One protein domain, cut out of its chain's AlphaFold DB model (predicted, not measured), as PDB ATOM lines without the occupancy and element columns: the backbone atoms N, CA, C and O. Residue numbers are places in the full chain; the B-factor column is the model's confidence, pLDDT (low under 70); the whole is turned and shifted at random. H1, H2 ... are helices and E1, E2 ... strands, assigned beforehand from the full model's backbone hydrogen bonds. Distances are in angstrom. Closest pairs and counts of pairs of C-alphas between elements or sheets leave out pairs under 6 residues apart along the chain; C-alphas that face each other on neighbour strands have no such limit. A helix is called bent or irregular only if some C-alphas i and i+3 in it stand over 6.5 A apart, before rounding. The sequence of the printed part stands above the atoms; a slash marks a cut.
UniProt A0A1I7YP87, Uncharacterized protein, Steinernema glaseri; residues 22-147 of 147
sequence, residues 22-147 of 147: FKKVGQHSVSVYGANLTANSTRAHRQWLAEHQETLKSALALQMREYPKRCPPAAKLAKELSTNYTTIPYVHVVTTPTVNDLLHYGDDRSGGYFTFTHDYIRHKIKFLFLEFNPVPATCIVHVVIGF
ATOM      1  N   PHE A  22      -5.511 -30.161 -34.784       58.16
ATOM      2  CA  PHE A  22      -5.606 -30.616 -36.164       58.16
ATOM      3  C   PHE A  22      -4.698 -29.779 -37.045       58.16
ATOM      4  O   PHE A  22      -5.070 -28.700 -37.514       58.16
ATOM      5  N   LYS A  23      -3.531 -30.330 -37.368       59.06
ATOM      6  CA  LYS A  23      -2.612 -29.707 -38.315       59.06
ATOM      7  C   LYS A  23      -2.595 -30.482 -39.630       59.06
ATOM      8  O   LYS A  23      -2.442 -31.702 -39.657       59.06
ATOM      9  N   LYS A  24      -2.738 -29.770 -40.750       57.16
ATOM     10  CA  LYS A  24      -2.384 -30.305 -42.072       57.16
ATOM     11  C   LYS A  24      -0.921 -29.975 -42.328       57.16
ATOM     12  O   LYS A  24      -0.577 -28.806 -42.479       57.16
ATOM     13  N   VAL A  25      -0.069 -30.994 -42.355       55.69
ATOM     14  CA  VAL A  25       1.353 -30.854 -42.692       55.69
ATOM     15  C   VAL A  25       1.545 -31.514 -44.055       55.69
ATOM     16  O   VAL A  25       1.532 -32.734 -44.167       55.69
ATOM     17  N   GLY A  26       1.603 -30.716 -45.124       63.09
ATOM     18  CA  GLY A  26       1.609 -31.243 -46.496       63.09
ATOM     19  C   GLY A  26       0.324 -32.014 -46.849       63.09
ATOM     20  O   GLY A  26      -0.780 -31.534 -46.597       63.09
ATOM     21  N   GLN A  27       0.464 -33.214 -47.433       59.47
ATOM     22  CA  GLN A  27      -0.658 -34.128 -47.733       59.47
ATOM     23  C   GLN A  27      -1.074 -35.004 -46.532       59.47
ATOM     24  O   GLN A  27      -1.851 -35.947 -46.695       59.47
ATOM     25  N   HIS A  28      -0.555 -34.727 -45.335       63.56
ATOM     26  CA  HIS A  28      -0.741 -35.561 -44.149       63.56
ATOM     27  C   HIS A  28      -1.790 -34.987 -43.201       63.56
ATOM     28  O   HIS A  28      -1.982 -33.769 -43.115       63.56
ATOM     29  N   SER A  29      -2.458 -35.878 -42.466       65.25
ATOM     30  CA  SER A  29      -3.384 -35.492 -41.400       65.25
ATOM     31  C   SER A  29      -2.811 -35.867 -40.041       65.25
ATOM     32  O   SER A  29      -2.427 -37.017 -39.845       65.25
ATOM     33  N   VAL A  30      -2.746 -34.887 -39.139       66.19
ATOM     34  CA  VAL A  30      -2.191 -35.011 -37.789       66.19
ATOM     35  C   VAL A  30      -3.304 -34.836 -36.756       66.19
ATOM     36  O   VAL A  30      -4.179 -33.983 -36.920       66.19
ATOM     37  N   SER A  31      -3.290 -35.641 -35.694       66.31
ATOM     38  CA  SER A  31      -4.176 -35.478 -34.536       66.31
ATOM     39  C   SER A  31      -3.443 -35.788 -33.241       66.31
ATOM     40  O   SER A  31      -2.805 -36.833 -33.137       66.31
ATOM     41  N   VAL A  32      -3.559 -34.890 -32.266       65.31
ATOM     42  CA  VAL A  32      -2.862 -34.964 -30.976       65.31
ATOM     43  C   VAL A  32      -3.876 -34.965 -29.831       65.31
ATOM     44  O   VAL A  32      -4.882 -34.272 -29.918       65.31
ATOM     45  N   TYR A  33      -3.616 -35.745 -28.780       66.38
ATOM     46  CA  TYR A  33      -4.336 -35.748 -27.502       66.38
ATOM     47  C   TYR A  33      -3.324 -35.795 -26.357       66.38
ATOM     48  O   TYR A  33      -2.361 -36.551 -26.445       66.38
ATOM     49  N   GLY A  34      -3.546 -35.014 -25.294       64.50
ATOM     50  CA  GLY A  34      -2.626 -34.883 -24.157       64.50
ATOM     51  C   GLY A  34      -3.324 -34.774 -22.793       64.50
ATOM     52  O   GLY A  34      -4.442 -34.256 -22.698       64.50
ATOM     53  N   ALA A  35      -2.645 -35.247 -21.747       63.97
ATOM     54  CA  ALA A  35      -2.980 -35.128 -20.332       63.97
ATOM     55  C   ALA A  35      -1.775 -34.592 -19.533       63.97
ATOM     56  O   ALA A  35      -0.630 -34.679 -19.979       63.97
ATOM     57  N   ASN A  36      -2.036 -34.058 -18.338       61.25
ATOM     58  CA  ASN A  36      -1.002 -33.508 -17.463       61.25
ATOM     59  C   ASN A  36      -0.240 -34.615 -16.721       61.25
ATOM     60  O   ASN A  36      -0.855 -35.567 -16.235       61.25
ATOM     61  N   LEU A  37       1.090 -34.499 -16.645       59.31
ATOM     62  CA  LEU A  37       1.977 -35.571 -16.193       59.31
ATOM     63  C   LEU A  37       2.937 -35.128 -15.096       59.31
ATOM     64  O   LEU A  37       3.585 -34.089 -15.173       59.31
ATOM     65  N   THR A  38       3.065 -35.989 -14.089       64.12
ATOM     66  CA  THR A  38       4.056 -35.909 -13.012       64.12
ATOM     67  C   THR A  38       5.188 -36.917 -13.250       64.12
ATOM     68  O   THR A  38       4.996 -37.939 -13.908       64.12
ATOM     69  N   ALA A  39       6.361 -36.711 -12.646       60.34
ATOM     70  CA  ALA A  39       7.496 -37.632 -12.807       60.34
ATOM     71  C   ALA A  39       7.181 -39.092 -12.396       60.34
ATOM     72  O   ALA A  39       7.669 -40.037 -13.021       60.34
ATOM     73  N   ASN A  40       6.337 -39.292 -11.376       60.50
ATOM     74  CA  ASN A  40       5.913 -40.626 -10.936       60.50
ATOM     75  C   ASN A  40       4.929 -41.276 -11.918       60.50
ATOM     76  O   ASN A  40       5.046 -42.472 -12.189       60.50
ATOM     77  N   SER A  41       4.004 -40.500 -12.496       64.00
ATOM     78  CA  SER A  41       3.082 -41.018 -13.511       64.00
ATOM     79  C   SER A  41       3.830 -41.405 -14.789       64.00
ATOM     80  O   SER A  41       3.591 -42.483 -15.321       64.00
ATOM     81  N   THR A  42       4.827 -40.624 -15.220       68.75
ATOM     82  CA  THR A  42       5.660 -40.929 -16.400       68.75
ATOM     83  C   THR A  42       6.331 -42.310 -16.314       68.75
ATOM     84  O   THR A  42       6.360 -43.040 -17.306       68.75
ATOM     85  N   ARG A  43       6.834 -42.730 -15.140       71.12
ATOM     86  CA  ARG A  43       7.429 -44.073 -14.967       71.12
ATOM     87  C   ARG A  43       6.385 -45.187 -15.093       71.12
ATOM     88  O   ARG A  43       6.636 -46.165 -15.793       71.12
ATOM     89  N   ALA A  44       5.231 -45.027 -14.446       76.19
ATOM     90  CA  ALA A  44       4.139 -45.997 -14.520       76.19
ATOM     91  C   ALA A  44       3.605 -46.142 -15.955       76.19
ATOM     92  O   ALA A  44       3.376 -47.256 -16.418       76.19
ATOM     93  N   HIS A  45       3.489 -45.035 -16.693       76.69
ATOM     94  CA  HIS A  45       3.042 -45.048 -18.083       76.69
ATOM     95  C   HIS A  45       4.034 -45.751 -19.023       76.69
ATOM     96  O   HIS A  45       3.615 -46.519 -19.888       76.69
ATOM     97  N   ARG A  46       5.348 -45.562 -18.817       76.19
ATOM     98  CA  ARG A  46       6.393 -46.285 -19.569       76.19
ATOM     99  C   ARG A  46       6.321 -47.790 -19.346       76.19
ATOM    100  O   ARG A  46       6.389 -48.547 -20.309       76.19
ATOM    101  N   GLN A  47       6.172 -48.212 -18.092       82.25
ATOM    102  CA  GLN A  47       6.051 -49.629 -17.764       82.25
ATOM    103  C   GLN A  47       4.773 -50.229 -18.361       82.25
ATOM    104  O   GLN A  47       4.837 -51.251 -19.038       82.25
ATOM    105  N   TRP A  48       3.636 -49.550 -18.191       84.62
ATOM    106  CA  TRP A  48       2.369 -49.996 -18.762       84.62
ATOM    107  C   TRP A  48       2.456 -50.146 -20.285       84.62
ATOM    108  O   TRP A  48       2.014 -51.161 -20.823       84.62
ATOM    109  N   LEU A  49       3.070 -49.180 -20.983       84.12
ATOM    110  CA  LEU A  49       3.228 -49.254 -22.433       84.12
ATOM    111  C   LEU A  49       4.113 -50.428 -22.849       84.12
ATOM    112  O   LEU A  49       3.746 -51.133 -23.781       84.12
ATOM    113  N   ALA A  50       5.228 -50.670 -22.158       83.69
ATOM    114  CA  ALA A  50       6.089 -51.815 -22.451       83.69
ATOM    115  C   ALA A  50       5.338 -53.154 -22.322       83.69
ATOM    116  O   ALA A  50       5.532 -54.048 -23.142       83.69
ATOM    117  N   GLU A  51       4.443 -53.274 -21.338       87.38
ATOM    118  CA  GLU A  51       3.638 -54.480 -21.102       87.38
ATOM    119  C   GLU A  51       2.481 -54.641 -22.108       87.38
ATOM    120  O   GLU A  51       2.155 -55.760 -22.501       87.38
ATOM    121  N   HIS A  52       1.867 -53.540 -22.558       86.50
ATOM    122  CA  HIS A  52       0.621 -53.563 -23.344       86.50
ATOM    123  C   HIS A  52       0.801 -53.206 -24.824       86.50
ATOM    124  O   HIS A  52      -0.170 -53.202 -25.586       86.50
ATOM    125  N   GLN A  53       2.029 -52.919 -25.254       84.12
ATOM    126  CA  GLN A  53       2.343 -52.486 -26.613       84.12
ATOM    127  C   GLN A  53       1.803 -53.443 -27.686       84.12
ATOM    128  O   GLN A  53       1.215 -52.994 -28.669       84.12
ATOM    129  N   GLU A  54       1.988 -54.754 -27.528       85.94
ATOM    130  CA  GLU A  54       1.570 -55.722 -28.552       85.94
ATOM    131  C   GLU A  54       0.042 -55.861 -28.623       85.94
ATOM    132  O   GLU A  54      -0.532 -55.933 -29.712       85.94
ATOM    133  N   THR A  55      -0.646 -55.784 -27.480       87.00
ATOM    134  CA  THR A  55      -2.113 -55.721 -27.430       87.00
ATOM    135  C   THR A  55      -2.635 -54.463 -28.117       87.00
ATOM    136  O   THR A  55      -3.577 -54.542 -28.905       87.00
ATOM    137  N   LEU A  56      -1.996 -53.315 -27.872       84.81
ATOM    138  CA  LEU A  56      -2.343 -52.042 -28.500       84.81
ATOM    139  C   LEU A  56      -2.180 -52.104 -30.021       84.81
ATOM    140  O   LEU A  56      -3.072 -51.689 -30.763       84.81
ATOM    141  N   LYS A  57      -1.066 -52.674 -30.497       86.94
ATOM    142  CA  LYS A  57      -0.817 -52.866 -31.929       86.94
ATOM    143  C   LYS A  57      -1.862 -53.762 -32.580       86.94
ATOM    144  O   LYS A  57      -2.356 -53.432 -33.655       86.94
ATOM    145  N   SER A  58      -2.213 -54.870 -31.931       87.56
ATOM    146  CA  SER A  58      -3.227 -55.800 -32.436       87.56
ATOM    147  C   SER A  58      -4.610 -55.143 -32.526       87.56
ATOM    148  O   SER A  58      -5.274 -55.237 -33.562       87.56
ATOM    149  N   ALA A  59      -5.016 -54.406 -31.487       86.75
ATOM    150  CA  ALA A  59      -6.284 -53.679 -31.465       86.75
ATOM    151  C   ALA A  59      -6.358 -52.620 -32.578       86.75
ATOM    152  O   ALA A  59      -7.339 -52.569 -33.319       86.75
ATOM    153  N   LEU A  60      -5.291 -51.836 -32.759       86.12
ATOM    154  CA  LEU A  60      -5.203 -50.854 -33.840       86.12
ATOM    155  C   LEU A  60      -5.252 -51.505 -35.225       86.12
ATOM    156  O   LEU A  60      -5.993 -51.046 -36.091       86.12
ATOM    157  N   ALA A  61      -4.520 -52.601 -35.433       86.50
ATOM    158  CA  ALA A  61      -4.531 -53.320 -36.704       86.50
ATOM    159  C   ALA A  61      -5.933 -53.850 -37.053       86.50
ATOM    160  O   ALA A  61      -6.347 -53.782 -38.211       86.50
ATOM    161  N   LEU A  62      -6.683 -54.343 -36.061       87.94
ATOM    162  CA  LEU A  62      -8.080 -54.749 -36.230       87.94
ATOM    163  C   LEU A  62      -8.967 -53.570 -36.641       87.94
ATOM    164  O   LEU A  62      -9.719 -53.695 -37.605       87.94
ATOM    165  N   GLN A  63      -8.842 -52.421 -35.979       85.69
ATOM    166  CA  GLN A  63      -9.634 -51.237 -36.318       85.69
ATOM    167  C   GLN A  63      -9.308 -50.675 -37.701       85.69
ATOM    168  O   GLN A  63     -10.194 -50.234 -38.430       85.69
ATOM    169  N   MET A  64      -8.042 -50.717 -38.115       85.25
ATOM    170  CA  MET A  64      -7.646 -50.251 -39.443       85.25
ATOM    171  C   MET A  64      -8.325 -51.064 -40.557       85.25
ATOM    172  O   MET A  64      -8.692 -50.493 -41.585       85.25
ATOM    173  N   ARG A  65      -8.626 -52.353 -40.328       86.75
ATOM    174  CA  ARG A  65      -9.388 -53.190 -41.278       86.75
ATOM    175  C   ARG A  65     -10.812 -52.691 -41.537       86.75
ATOM    176  O   ARG A  65     -11.372 -53.021 -42.579       86.75
ATOM    177  N   GLU A  66     -11.381 -51.856 -40.667       89.69
ATOM    178  CA  GLU A  66     -12.687 -51.218 -40.898       89.69
ATOM    179  C   GLU A  66     -12.661 -50.183 -42.038       89.69
ATOM    180  O   GLU A  66     -13.706 -49.687 -42.469       89.69
ATOM    181  N   TYR A  67     -11.477 -49.864 -42.574       87.38
ATOM    182  CA  TYR A  67     -11.281 -48.873 -43.629       87.38
ATOM    183  C   TYR A  67     -10.816 -49.493 -44.965       87.38
ATOM    184  O   TYR A  67      -9.803 -49.075 -45.519       87.38
ATOM    185  N   PRO A  68     -11.562 -50.425 -45.593       85.44
ATOM    186  CA  PRO A  68     -11.107 -51.114 -46.810       85.44
ATOM    187  C   PRO A  68     -11.040 -50.216 -48.060       85.44
ATOM    188  O   PRO A  68     -10.429 -50.583 -49.062       85.44
ATOM    189  N   LYS A  69     -11.688 -49.043 -48.035       85.56
ATOM    190  CA  LYS A  69     -11.818 -48.135 -49.195       85.56
ATOM    191  C   LYS A  69     -11.062 -46.811 -49.053       85.56
ATOM    192  O   LYS A  69     -11.096 -45.984 -49.963       85.56
ATOM    193  N   ARG A  70     -10.436 -46.561 -47.903       84.56
ATOM    194  CA  ARG A  70      -9.755 -45.294 -47.609       84.56
ATOM    195  C   ARG A  70      -8.694 -45.480 -46.540       84.56
ATOM    196  O   ARG A  70      -8.763 -46.424 -45.767       84.56
ATOM    197  N   CYS A  71      -7.789 -44.516 -46.430       83.50
ATOM    198  CA  CYS A  71      -6.933 -44.437 -45.261       83.50
ATOM    199  C   CYS A  71      -7.768 -44.139 -43.994       83.50
ATOM    200  O   CYS A  71      -8.688 -43.308 -44.062       83.50
ATOM    201  N   PRO A  72      -7.474 -44.779 -42.848       85.31
ATOM    202  CA  PRO A  72      -8.091 -44.453 -41.574       85.31
ATOM    203  C   PRO A  72      -7.900 -42.966 -41.230       85.31
ATOM    204  O   PRO A  72      -6.807 -42.423 -41.409       85.31
ATOM    205  N   PRO A  73      -8.933 -42.266 -40.736       84.00
ATOM    206  CA  PRO A  73      -8.766 -40.903 -40.249       84.00
ATOM    207  C   PRO A  73      -7.903 -40.885 -38.980       84.00
ATOM    208  O   PRO A  73      -8.282 -41.509 -37.987       84.00
ATOM    209  N   ALA A  74      -6.811 -40.110 -38.977       81.19
ATOM    210  CA  ALA A  74      -5.940 -39.937 -37.804       81.19
ATOM    211  C   ALA A  74      -6.738 -39.550 -36.547       81.19
ATOM    212  O   ALA A  74      -6.549 -40.119 -35.476       81.19
ATOM    213  N   ALA A  75      -7.711 -38.652 -36.719       78.81
ATOM    214  CA  ALA A  75      -8.604 -38.165 -35.674       78.81
ATOM    215  C   ALA A  75      -9.369 -39.277 -34.946       78.81
ATOM    216  O   ALA A  75      -9.521 -39.228 -33.726       78.81
ATOM    217  N   LYS A  76      -9.874 -40.260 -35.703       82.88
ATOM    218  CA  LYS A  76     -10.658 -41.364 -35.145       82.88
ATOM    219  C   LYS A  76      -9.770 -42.302 -34.343       82.88
ATOM    220  O   LYS A  76     -10.089 -42.572 -33.192       82.88
ATOM    221  N   LEU A  77      -8.631 -42.692 -34.915       82.56
ATOM    222  CA  LEU A  77      -7.668 -43.559 -34.239       82.56
ATOM    223  C   LEU A  77      -7.128 -42.910 -32.960       82.56
ATOM    224  O   LEU A  77      -7.103 -43.535 -31.908       82.56
ATOM    225  N   ALA A  78      -6.758 -41.630 -33.023       78.69
ATOM    226  CA  ALA A  78      -6.265 -40.892 -31.865       78.69
ATOM    227  C   ALA A  78      -7.333 -40.772 -30.759       78.69
ATOM    228  O   ALA A  78      -7.036 -40.979 -29.582       78.69
ATOM    229  N   LYS A  79      -8.596 -40.520 -31.134       79.81
ATOM    230  CA  LYS A  79      -9.722 -40.494 -30.191       79.81
ATOM    231  C   LYS A  79      -9.920 -41.844 -29.511       79.81
ATOM    232  O   LYS A  79     -10.041 -41.899 -28.291       79.81
ATOM    233  N   GLU A  80      -9.963 -42.919 -30.285       79.75
ATOM    234  CA  GLU A  80     -10.183 -44.272 -29.770       79.75
ATOM    235  C   GLU A  80      -9.054 -44.697 -28.835       79.75
ATOM    236  O   GLU A  80      -9.327 -45.192 -27.744       79.75
ATOM    237  N   LEU A  81      -7.805 -44.391 -29.193       79.50
ATOM    238  CA  LEU A  81      -6.654 -44.610 -28.324       79.50
ATOM    239  C   LEU A  81      -6.785 -43.858 -26.998       79.50
ATOM    240  O   LEU A  81      -6.654 -44.463 -25.940       79.50
ATOM    241  N   SER A  82      -7.122 -42.567 -27.045       75.56
ATOM    242  CA  SER A  82      -7.309 -41.762 -25.828       75.56
ATOM    243  C   SER A  82      -8.491 -42.223 -24.961       75.56
ATOM    244  O   SER A  82      -8.453 -42.085 -23.742       75.56
ATOM    245  N   THR A  83      -9.541 -42.786 -25.572       77.31
ATOM    246  CA  THR A  83     -10.758 -43.222 -24.864       77.31
ATOM    247  C   THR A  83     -10.574 -44.594 -24.221       77.31
ATOM    248  O   THR A  83     -10.972 -44.798 -23.078       77.31
ATOM    249  N   ASN A  84      -9.971 -45.535 -24.950       79.62
ATOM    250  CA  ASN A  84      -9.822 -46.922 -24.510       79.62
ATOM    251  C   ASN A  84      -8.597 -47.130 -23.613       79.62
ATOM    252  O   ASN A  84      -8.555 -48.091 -22.848       79.62
ATOM    253  N   TYR A  85      -7.610 -46.236 -23.691       75.94
ATOM    254  CA  TYR A  85      -6.350 -46.351 -22.964       75.94
ATOM    255  C   TYR A  85      -6.054 -45.054 -22.211       75.94
ATOM    256  O   TYR A  85      -5.168 -44.283 -22.571       75.94
ATOM    257  N   THR A  86      -6.789 -44.832 -21.119       70.38
ATOM    258  CA  THR A  86      -6.630 -43.663 -20.231       70.38
ATOM    259  C   THR A  86      -5.253 -43.588 -19.569       70.38
ATOM    260  O   THR A  86      -4.829 -42.524 -19.124       70.38
ATOM    261  N   THR A  87      -4.532 -44.710 -19.536       71.56
ATOM    262  CA  THR A  87      -3.142 -44.808 -19.081       71.56
ATOM    263  C   THR A  87      -2.146 -44.255 -20.101       71.56
ATOM    264  O   THR A  87      -0.962 -44.183 -19.791       71.56
ATOM    265  N   ILE A  88      -2.570 -43.881 -21.312       71.75
ATOM    266  CA  ILE A  88      -1.709 -43.221 -22.290       71.75
ATOM    267  C   ILE A  88      -1.966 -41.718 -22.214       71.75
ATOM    268  O   ILE A  88      -3.035 -41.254 -22.611       71.75
ATOM    269  N   PRO A  89      -0.999 -40.933 -21.725       66.19
ATOM    270  CA  PRO A  89      -1.251 -39.533 -21.452       66.19
ATOM    271  C   PRO A  89      -1.077 -38.660 -22.690       66.19
ATOM    272  O   PRO A  89      -1.669 -37.592 -22.748       66.19
ATOM    273  N   TYR A  90      -0.301 -39.093 -23.686       73.00
ATOM    274  CA  TYR A  90      -0.159 -38.383 -24.948       73.00
ATOM    275  C   TYR A  90      -0.219 -39.348 -26.126       73.00
ATOM    276  O   TYR A  90       0.547 -40.310 -26.174       73.00
ATOM    277  N   VAL A  91      -1.105 -39.071 -27.083       75.62
ATOM    278  CA  VAL A  91      -1.240 -39.819 -28.336       75.62
ATOM    279  C   VAL A  91      -1.218 -38.844 -29.498       75.62
ATOM    280  O   VAL A  91      -2.049 -37.944 -29.582       75.62
ATOM    281  N   HIS A  92      -0.309 -39.068 -30.433       77.31
ATOM    282  CA  HIS A  92      -0.220 -38.321 -31.673       77.31
ATOM    283  C   HIS A  92      -0.263 -39.297 -32.850       77.31
ATOM    284  O   HIS A  92       0.600 -40.154 -32.996       77.31
ATOM    285  N   VAL A  93      -1.302 -39.191 -33.676       76.62
ATOM    286  CA  VAL A  93      -1.492 -40.037 -34.856       76.62
ATOM    287  C   VAL A  93      -1.309 -39.204 -36.108       76.62
ATOM    288  O   VAL A  93      -1.911 -38.136 -36.242       76.62
ATOM    289  N   VAL A  94      -0.527 -39.723 -37.050       76.69
ATOM    290  CA  VAL A  94      -0.370 -39.135 -38.376       76.69
ATOM    291  C   VAL A  94      -0.665 -40.169 -39.442       76.69
ATOM    292  O   VAL A  94      -0.124 -41.268 -39.404       76.69
ATOM    293  N   THR A  95      -1.495 -39.817 -40.419       77.62
ATOM    294  CA  THR A  95      -1.726 -40.668 -41.591       77.62
ATOM    295  C   THR A  95      -1.170 -40.036 -42.858       77.62
ATOM    296  O   THR A  95      -1.407 -38.856 -43.146       77.62
ATOM    297  N   THR A  96      -0.394 -40.820 -43.608       73.81
ATOM    298  CA  THR A  96       0.404 -40.358 -44.748       73.81
ATOM    299  C   THR A  96       0.203 -41.264 -45.974       73.81
ATOM    300  O   THR A  96       0.099 -42.479 -45.823       73.81
ATOM    301  N   PRO A  97       0.098 -40.715 -47.202       66.62
ATOM    302  CA  PRO A  97      -0.118 -41.521 -48.409       66.62
ATOM    303  C   PRO A  97       1.154 -42.184 -48.974       66.62
ATOM    304  O   PRO A  97       1.030 -43.119 -49.756       66.62
ATOM    305  N   THR A  98       2.357 -41.732 -48.608       62.19
ATOM    306  CA  THR A  98       3.649 -42.262 -49.087       62.19
ATOM    307  C   THR A  98       4.757 -42.015 -48.050       62.19
ATOM    308  O   THR A  98       4.674 -41.071 -47.269       62.19
ATOM    309  N   VAL A  99       5.748 -42.907 -48.035       57.31
ATOM    310  CA  VAL A  99       6.637 -43.313 -46.924       57.31
ATOM    311  C   VAL A  99       7.710 -42.296 -46.475       57.31
ATOM    312  O   VAL A  99       8.213 -41.529 -47.283       57.31
ATOM    313  N   ASN A 100       8.121 -42.447 -45.203       48.91
ATOM    314  CA  ASN A 100       9.401 -42.114 -44.535       48.91
ATOM    315  C   ASN A 100       9.644 -40.719 -43.943       48.91
ATOM    316  O   ASN A 100      10.501 -40.610 -43.070       48.91
ATOM    317  N   ASP A 101       8.869 -39.696 -44.287       46.84
ATOM    318  CA  ASP A 101       9.221 -38.322 -43.881       46.84
ATOM    319  C   ASP A 101       8.634 -37.859 -42.543       46.84
ATOM    320  O   ASP A 101       8.721 -36.671 -42.213       46.84
ATOM    321  N   LEU A 102       8.077 -38.759 -41.722       50.59
ATOM    322  CA  LEU A 102       7.857 -38.397 -40.322       50.59
ATOM    323  C   LEU A 102       9.192 -38.454 -39.581       50.59
ATOM    324  O   LEU A 102       9.500 -39.399 -38.857       50.59
ATOM    325  N   LEU A 103       9.983 -37.398 -39.779       47.81
ATOM    326  CA  LEU A 103      11.005 -36.985 -38.839       47.81
ATOM    327  C   LEU A 103      10.299 -36.764 -37.506       47.81
ATOM    328  O   LEU A 103       9.705 -35.718 -37.239       47.81
ATOM    329  N   HIS A 104      10.366 -37.793 -36.671       50.03
ATOM    330  CA  HIS A 104      10.337 -37.617 -35.241       50.03
ATOM    331  C   HIS A 104      11.482 -36.674 -34.905       50.03
ATOM    332  O   HIS A 104      12.616 -37.103 -34.701       50.03
ATOM    333  N   TYR A 105      11.201 -35.370 -34.879       42.53
ATOM    334  CA  TYR A 105      11.965 -34.487 -34.017       42.53
ATOM    335  C   TYR A 105      11.884 -35.157 -32.660       42.53
ATOM    336  O   TYR A 105      10.772 -35.349 -32.164       42.53
ATOM    337  N   GLY A 106      13.025 -35.668 -32.194       41.34
ATOM    338  CA  GLY A 106      13.165 -36.369 -30.932       41.34
ATOM    339  C   GLY A 106      12.650 -35.458 -29.839       41.34
ATOM    340  O   GLY A 106      13.379 -34.641 -29.297       41.34
ATOM    341  N   ASP A 107      11.350 -35.535 -29.600       49.50
ATOM    342  CA  ASP A 107      10.753 -35.030 -28.400       49.50
ATOM    343  C   ASP A 107      11.188 -36.061 -27.372       49.50
ATOM    344  O   ASP A 107      10.767 -37.217 -27.432       49.50
ATOM    345  N   ASP A 108      12.083 -35.676 -26.465       47.38
ATOM    346  CA  ASP A 108      12.613 -36.528 -25.389       47.38
ATOM    347  C   ASP A 108      11.498 -37.115 -24.487       47.38
ATOM    348  O   ASP A 108      11.739 -37.911 -23.576       47.38
ATOM    349  N   ARG A 109      10.251 -36.712 -24.749       55.50
ATOM    350  CA  ARG A 109       8.999 -37.154 -24.146       55.50
ATOM    351  C   ARG A 109       8.301 -38.269 -24.923       55.50
ATOM    352  O   ARG A 109       7.328 -38.818 -24.414       55.50
ATOM    353  N   SER A 110       8.762 -38.650 -26.120       62.34
ATOM    354  CA  SER A 110       8.218 -39.800 -26.849       62.34
ATOM    355  C   SER A 110       8.561 -41.091 -26.106       62.34
ATOM    356  O   SER A 110       9.723 -41.448 -25.921       62.34
ATOM    357  N   GLY A 111       7.525 -41.763 -25.628       66.69
ATOM    358  CA  GLY A 111       7.595 -43.008 -24.887       66.69
ATOM    359  C   GLY A 111       7.489 -44.256 -25.752       66.69
ATOM    360  O   GLY A 111       7.978 -45.312 -25.359       66.69
ATOM    361  N   GLY A 112       6.866 -44.137 -26.924       74.69
ATOM    362  CA  GLY A 112       6.772 -45.210 -27.902       74.69
ATOM    363  C   GLY A 112       6.330 -44.708 -29.268       74.69
ATOM    364  O   GLY A 112       5.672 -43.676 -29.398       74.69
ATOM    365  N   TYR A 113       6.708 -45.457 -30.296       79.81
ATOM    366  CA  TYR A 113       6.413 -45.141 -31.683       79.81
ATOM    367  C   TYR A 113       6.089 -46.415 -32.451       79.81
ATOM    368  O   TYR A 113       6.843 -47.389 -32.400       79.81
ATOM    369  N   PHE A 114       4.975 -46.393 -33.180       82.00
ATOM    370  CA  PHE A 114       4.513 -47.498 -34.008       82.00
ATOM    371  C   PHE A 114       4.130 -47.008 -35.394       82.00
ATOM    372  O   PHE A 114       3.603 -45.910 -35.570       82.00
ATOM    373  N   THR A 115       4.339 -47.872 -36.378       83.25
ATOM    374  CA  THR A 115       3.933 -47.639 -37.761       83.25
ATOM    375  C   THR A 115       3.105 -48.803 -38.253       83.25
ATOM    376  O   THR A 115       3.497 -49.957 -38.083       83.25
ATOM    377  N   PHE A 116       2.002 -48.496 -38.920       85.25
ATOM    378  CA  PHE A 116       1.147 -49.478 -39.564       85.25
ATOM    379  C   PHE A 116       1.019 -49.143 -41.040       85.25
ATOM    380  O   PHE A 116       0.684 -48.014 -41.397       85.25
ATOM    381  N   THR A 117       1.248 -50.135 -41.890       86.00
ATOM    382  CA  THR A 117       0.918 -50.044 -43.310       86.00
ATOM    383  C   THR A 117      -0.530 -50.474 -43.494       86.00
ATOM    384  O   THR A 117      -0.926 -51.544 -43.030       86.00
ATOM    385  N   HIS A 118      -1.323 -49.631 -44.146       86.44
ATOM    386  CA  HIS A 118      -2.721 -49.888 -44.457       86.44
ATOM    387  C   HIS A 118      -2.948 -49.899 -45.959       86.44
ATOM    388  O   HIS A 118      -2.843 -48.860 -46.618       86.44
ATOM    389  N   ASP A 119      -3.331 -51.058 -46.472       86.12
ATOM    390  CA  ASP A 119      -3.700 -51.227 -47.869       86.12
ATOM    391  C   ASP A 119      -5.213 -51.051 -48.024       86.12
ATOM    392  O   ASP A 119      -6.016 -51.628 -47.286       86.12
ATOM    393  N   TYR A 120      -5.624 -50.237 -48.991       84.69
ATOM    394  CA  TYR A 120      -7.027 -49.969 -49.278       84.69
ATOM    395  C   TYR A 120      -7.277 -49.832 -50.776       84.69
ATOM    396  O   TYR A 120      -6.401 -49.493 -51.569       84.69
ATOM    397  N   ILE A 121      -8.521 -50.067 -51.183       82.94
ATOM    398  CA  ILE A 121      -8.923 -49.975 -52.585       82.94
ATOM    399  C   ILE A 121      -9.584 -48.624 -52.829       82.94
ATOM    400  O   ILE A 121     -10.717 -48.368 -52.406       82.94
ATOM    401  N   ARG A 122      -8.896 -47.752 -53.566       78.75
ATOM    402  CA  ARG A 122      -9.458 -46.478 -54.009       78.75
ATOM    403  C   ARG A 122     -10.213 -46.675 -55.318       78.75
ATOM    404  O   ARG A 122      -9.675 -47.184 -56.294       78.75
ATOM    405  N   HIS A 123     -11.450 -46.198 -55.358       71.12
ATOM    406  CA  HIS A 123     -12.250 -46.186 -56.577       71.12
ATOM    407  C   HIS A 123     -12.076 -44.811 -57.235       71.12
ATOM    408  O   HIS A 123     -12.290 -43.780 -56.595       71.12
ATOM    409  N   LYS A 124     -11.599 -44.770 -58.485       59.72
ATOM    410  CA  LYS A 124     -11.542 -43.530 -59.272       59.72
ATOM    411  C   LYS A 124     -12.819 -43.418 -60.098       59.72
ATOM    412  O   LYS A 124     -13.037 -44.232 -60.991       59.72
ATOM    413  N   ILE A 125     -13.623 -42.392 -59.831       61.25
ATOM    414  CA  ILE A 125     -14.760 -42.031 -60.680       61.25
ATOM    415  C   ILE A 125     -14.185 -41.372 -61.931       61.25
ATOM    416  O   ILE A 125     -13.533 -40.330 -61.832       61.25
ATOM    417  N   LYS A 126     -14.362 -42.001 -63.098       50.91
ATOM    418  CA  LYS A 126     -13.880 -41.441 -64.369       50.91
ATOM    419  C   LYS A 126     -14.963 -40.625 -65.082       50.91
ATOM    420  O   LYS A 126     -14.599 -39.669 -65.746       50.91
ATOM    421  N   PHE A 127     -16.252 -40.933 -64.897       49.31
ATOM    422  CA  PHE A 127     -17.403 -40.176 -65.418       49.31
ATOM    423  C   PHE A 127     -18.670 -40.483 -64.600       49.31
ATOM    424  O   PHE A 127     -18.737 -41.526 -63.955       49.31
ATOM    425  N   LEU A 128     -19.670 -39.594 -64.667       54.78
ATOM    426  CA  LEU A 128     -20.891 -39.529 -63.837       54.78
ATOM    427  C   LEU A 128     -21.754 -40.820 -63.755       54.78
ATOM    428  O   LEU A 128     -22.715 -40.830 -62.996       54.78
ATOM    429  N   PHE A 129     -21.436 -41.895 -64.494       49.84
ATOM    430  CA  PHE A 129     -22.265 -43.111 -64.587       49.84
ATOM    431  C   PHE A 129     -21.501 -44.453 -64.631       49.84
ATOM    432  O   PHE A 129     -22.136 -45.495 -64.742       49.84
ATOM    433  N   LEU A 130     -20.162 -44.467 -64.543       50.47
ATOM    434  CA  LEU A 130     -19.355 -45.700 -64.574       50.47
ATOM    435  C   LEU A 130     -18.219 -45.625 -63.539       50.47
ATOM    436  O   LEU A 130     -17.182 -44.996 -63.769       50.47
ATOM    437  N   GLU A 131     -18.406 -46.287 -62.397       53.34
ATOM    438  CA  GLU A 131     -17.284 -46.797 -61.593       53.34
ATOM    439  C   GLU A 131     -16.713 -48.035 -62.333       53.34
ATOM    440  O   GLU A 131     -17.336 -48.532 -63.259       53.34
ATOM    441  N   PHE A 132     -15.459 -48.470 -62.198       56.59
ATOM    442  CA  PHE A 132     -15.127 -49.654 -61.384       56.59
ATOM    443  C   PHE A 132     -13.697 -50.148 -61.699       56.59
ATOM    444  O   PHE A 132     -13.480 -51.337 -61.907       56.59
ATOM    445  N   ASN A 133     -12.693 -49.270 -61.755       63.62
ATOM    446  CA  ASN A 133     -11.309 -49.759 -61.695       63.62
ATOM    447  C   ASN A 133     -10.804 -49.617 -60.255       63.62
ATOM    448  O   ASN A 133     -10.487 -48.492 -59.849       63.62
ATOM    449  N   PRO A 134     -10.784 -50.712 -59.462       74.38
ATOM    450  CA  PRO A 134     -10.194 -50.698 -58.132       74.38
ATOM    451  C   PRO A 134      -8.705 -50.390 -58.271       74.38
ATOM    452  O   PRO A 134      -7.960 -51.133 -58.905       74.38
ATOM    453  N   VAL A 135      -8.272 -49.265 -57.708       80.50
ATOM    454  CA  VAL A 135      -6.859 -48.896 -57.673       80.50
ATOM    455  C   VAL A 135      -6.334 -49.242 -56.283       80.50
ATOM    456  O   VAL A 135      -6.806 -48.639 -55.311       80.50
ATOM    457  N   PRO A 136      -5.389 -50.191 -56.156       82.06
ATOM    458  CA  PRO A 136      -4.731 -50.432 -54.883       82.06
ATOM    459  C   PRO A 136      -3.994 -49.159 -54.468       82.06
ATOM    460  O   PRO A 136      -3.287 -48.533 -55.260       82.06
ATOM    461  N   ALA A 137      -4.219 -48.746 -53.232       83.31
ATOM    462  CA  ALA A 137      -3.582 -47.606 -52.614       83.31
ATOM    463  C   ALA A 137      -3.109 -48.020 -51.227       83.31
ATOM    464  O   ALA A 137      -3.711 -48.871 -50.575       83.31
ATOM    465  N   THR A 138      -2.034 -47.401 -50.774       84.12
ATOM    466  CA  THR A 138      -1.468 -47.664 -49.460       84.12
ATOM    467  C   THR A 138      -1.404 -46.359 -48.689       84.12
ATOM    468  O   THR A 138      -1.375 -45.264 -49.262       84.12
ATOM    469  N   CYS A 139      -1.491 -46.446 -47.372       83.44
ATOM    470  CA  CYS A 139      -1.137 -45.348 -46.495       83.44
ATOM    471  C   CYS A 139      -0.416 -45.882 -45.268       83.44
ATOM    472  O   CYS A 139      -0.572 -47.043 -44.897       83.44
ATOM    473  N   ILE A 140       0.373 -45.026 -44.638       83.19
ATOM    474  CA  ILE A 140       1.072 -45.349 -43.406       83.19
ATOM    475  C   ILE A 140       0.438 -44.550 -42.282       83.19
ATOM    476  O   ILE A 140       0.188 -43.349 -42.400       83.19
ATOM    477  N   VAL A 141       0.145 -45.246 -41.194       83.12
ATOM    478  CA  VAL A 141      -0.351 -44.669 -39.954       83.12
ATOM    479  C   VAL A 141       0.784 -44.704 -38.947       83.12
ATOM    480  O   VAL A 141       1.224 -45.770 -38.522       83.12
ATOM    481  N   HIS A 142       1.259 -43.527 -38.580       81.56
ATOM    482  CA  HIS A 142       2.235 -43.307 -37.529       81.56
ATOM    483  C   HIS A 142       1.480 -43.042 -36.231       81.56
ATOM    484  O   HIS A 142       0.615 -42.168 -36.193       81.56
ATOM    485  N   VAL A 143       1.789 -43.791 -35.180       80.69
ATOM    486  CA  VAL A 143       1.228 -43.607 -33.841       80.69
ATOM    487  C   VAL A 143       2.377 -43.341 -32.889       80.69
ATOM    488  O   VAL A 143       3.261 -44.173 -32.702       80.69
ATOM    489  N   VAL A 144       2.347 -42.168 -32.287       78.62
ATOM    490  CA  VAL A 144       3.315 -41.682 -31.318       78.62
ATOM    491  C   VAL A 144       2.643 -41.649 -29.966       78.62
ATOM    492  O   VAL A 144       1.567 -41.071 -29.820       78.62
ATOM    493  N   ILE A 145       3.303 -42.220 -28.974       77.44
ATOM    494  CA  ILE A 145       2.897 -42.140 -27.583       77.44
ATOM    495  C   ILE A 145       3.961 -41.376 -26.817       77.44
ATOM    496  O   ILE A 145       5.149 -41.648 -26.971       77.44
ATOM    497  N   GLY A 146       3.539 -40.421 -25.999       71.56
ATOM    498  CA  GLY A 146       4.412 -39.586 -25.175       71.56
ATOM    499  C   GLY A 146       4.052 -39.672 -23.696       71.56
ATOM    500  O   GLY A 146       2.947 -40.109 -23.367       71.56
ATOM    501  N   PHE A 147       4.985 -39.269 -22.827       64.88
ATOM    502  CA  PHE A 147       4.872 -39.270 -21.362       64.88
ATOM    503  C   PHE A 147       5.540 -38.059 -20.691       64.88
ATOM    504  O   PHE A 147       6.187 -37.260 -21.399       64.88
TER     505      PHE A 147
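What this domain is: This is residues 22 to 147 of the 147 residues of an uncharacterized protein of Steinernema glaseri (UniProt A0A1I7YP87). A twisted, antiparallel sheet of four strands has its helices over one face: H2 packs over E1 and E2, and the arm H1b of the bent helix H1 lies over E3. The long hairpin of E3 and E4 runs toward one end of the length, where its turn, residues 124 to 133, lies, while the arm H1a lies toward the other end; these are two layers, helices on one face of a sheet, with H1a, H1b and H2 as the helix layer. The printed part has 126 residues with two named helices and four named strands, in the order E1, H1, H2, E2, E3, E4 along the chain; the sheet's order is E1, E2, E4, E3, and the class is mixed, helices and strands. The whole is only just compact, close to loose, with a radius of gyration of the C-alphas of 16.5 A, and its outline is a rod of 60 by 27 by 21 A.

Where its parts are: E3, residues 110 to 123, is 36.7 A long, and E4, residues 134 to 146, is 37.7 A long and ends with C-alpha 146 at (4.412, -39.586, -25.175). E2 is residues 90 to 96, and E1 is residues 28 to 34, beginning with C-alpha 28 at (-0.741, -35.561, -44.149). H1, residues 39 to 64, was assigned as one helix by its hydrogen bonds but is bent: C-alphas 51 and 54 are 7.8 A apart. Its arms are H1a, residues 39 to 51, 19.2 A, and H1b, residues 54 to 64, 15.3 A. H2, residues 74 to 84, is 15.5 A long.

How they stand to each other: In the sheet, E4 and E3 form a hairpin, with N 118 and O 139 within hydrogen-bond range at 2.8 A. E2 and E4 are antiparallel, with N 92 and O 144 at 2.8 A. E1 and E2 are antiparallel, with N 31 and O 93 at 2.9 A. H2 is on the sheet at a height of 8.4 A and runs along the strands, at 20 degrees to E2 on the local plane; its closest C-alphas to E2 are those of Ala 74 and Val 93, 5.3 A. H1b is on the same face as H2, at a height of 10.0 A, with Met 64 and His 118 its closest C-alphas to E3, 7.0 A. H1b and H2 are close but not clearly touching, the C-alphas of Leu 60 and Leu 77 being 7.7 A apart. H1a and H1b are about perpendicular, at 74 degrees. Every O i to N i+4 pair is within hydrogen-bond range in H1b and H2, and 8 of 9 in H1a.

The domain as a whole: The two C-alphas farthest apart, those of Asn 40 and Phe 129, are 60.7 A apart. The printed part has no cut. The link from E2 to E3, residues 97 to 109, is long. Mean pLDDT of the printed part is 72.4; it is under 70 in 48 residues, namely 22 to 42, 89, 97 to 111, 124 to 133 and 147.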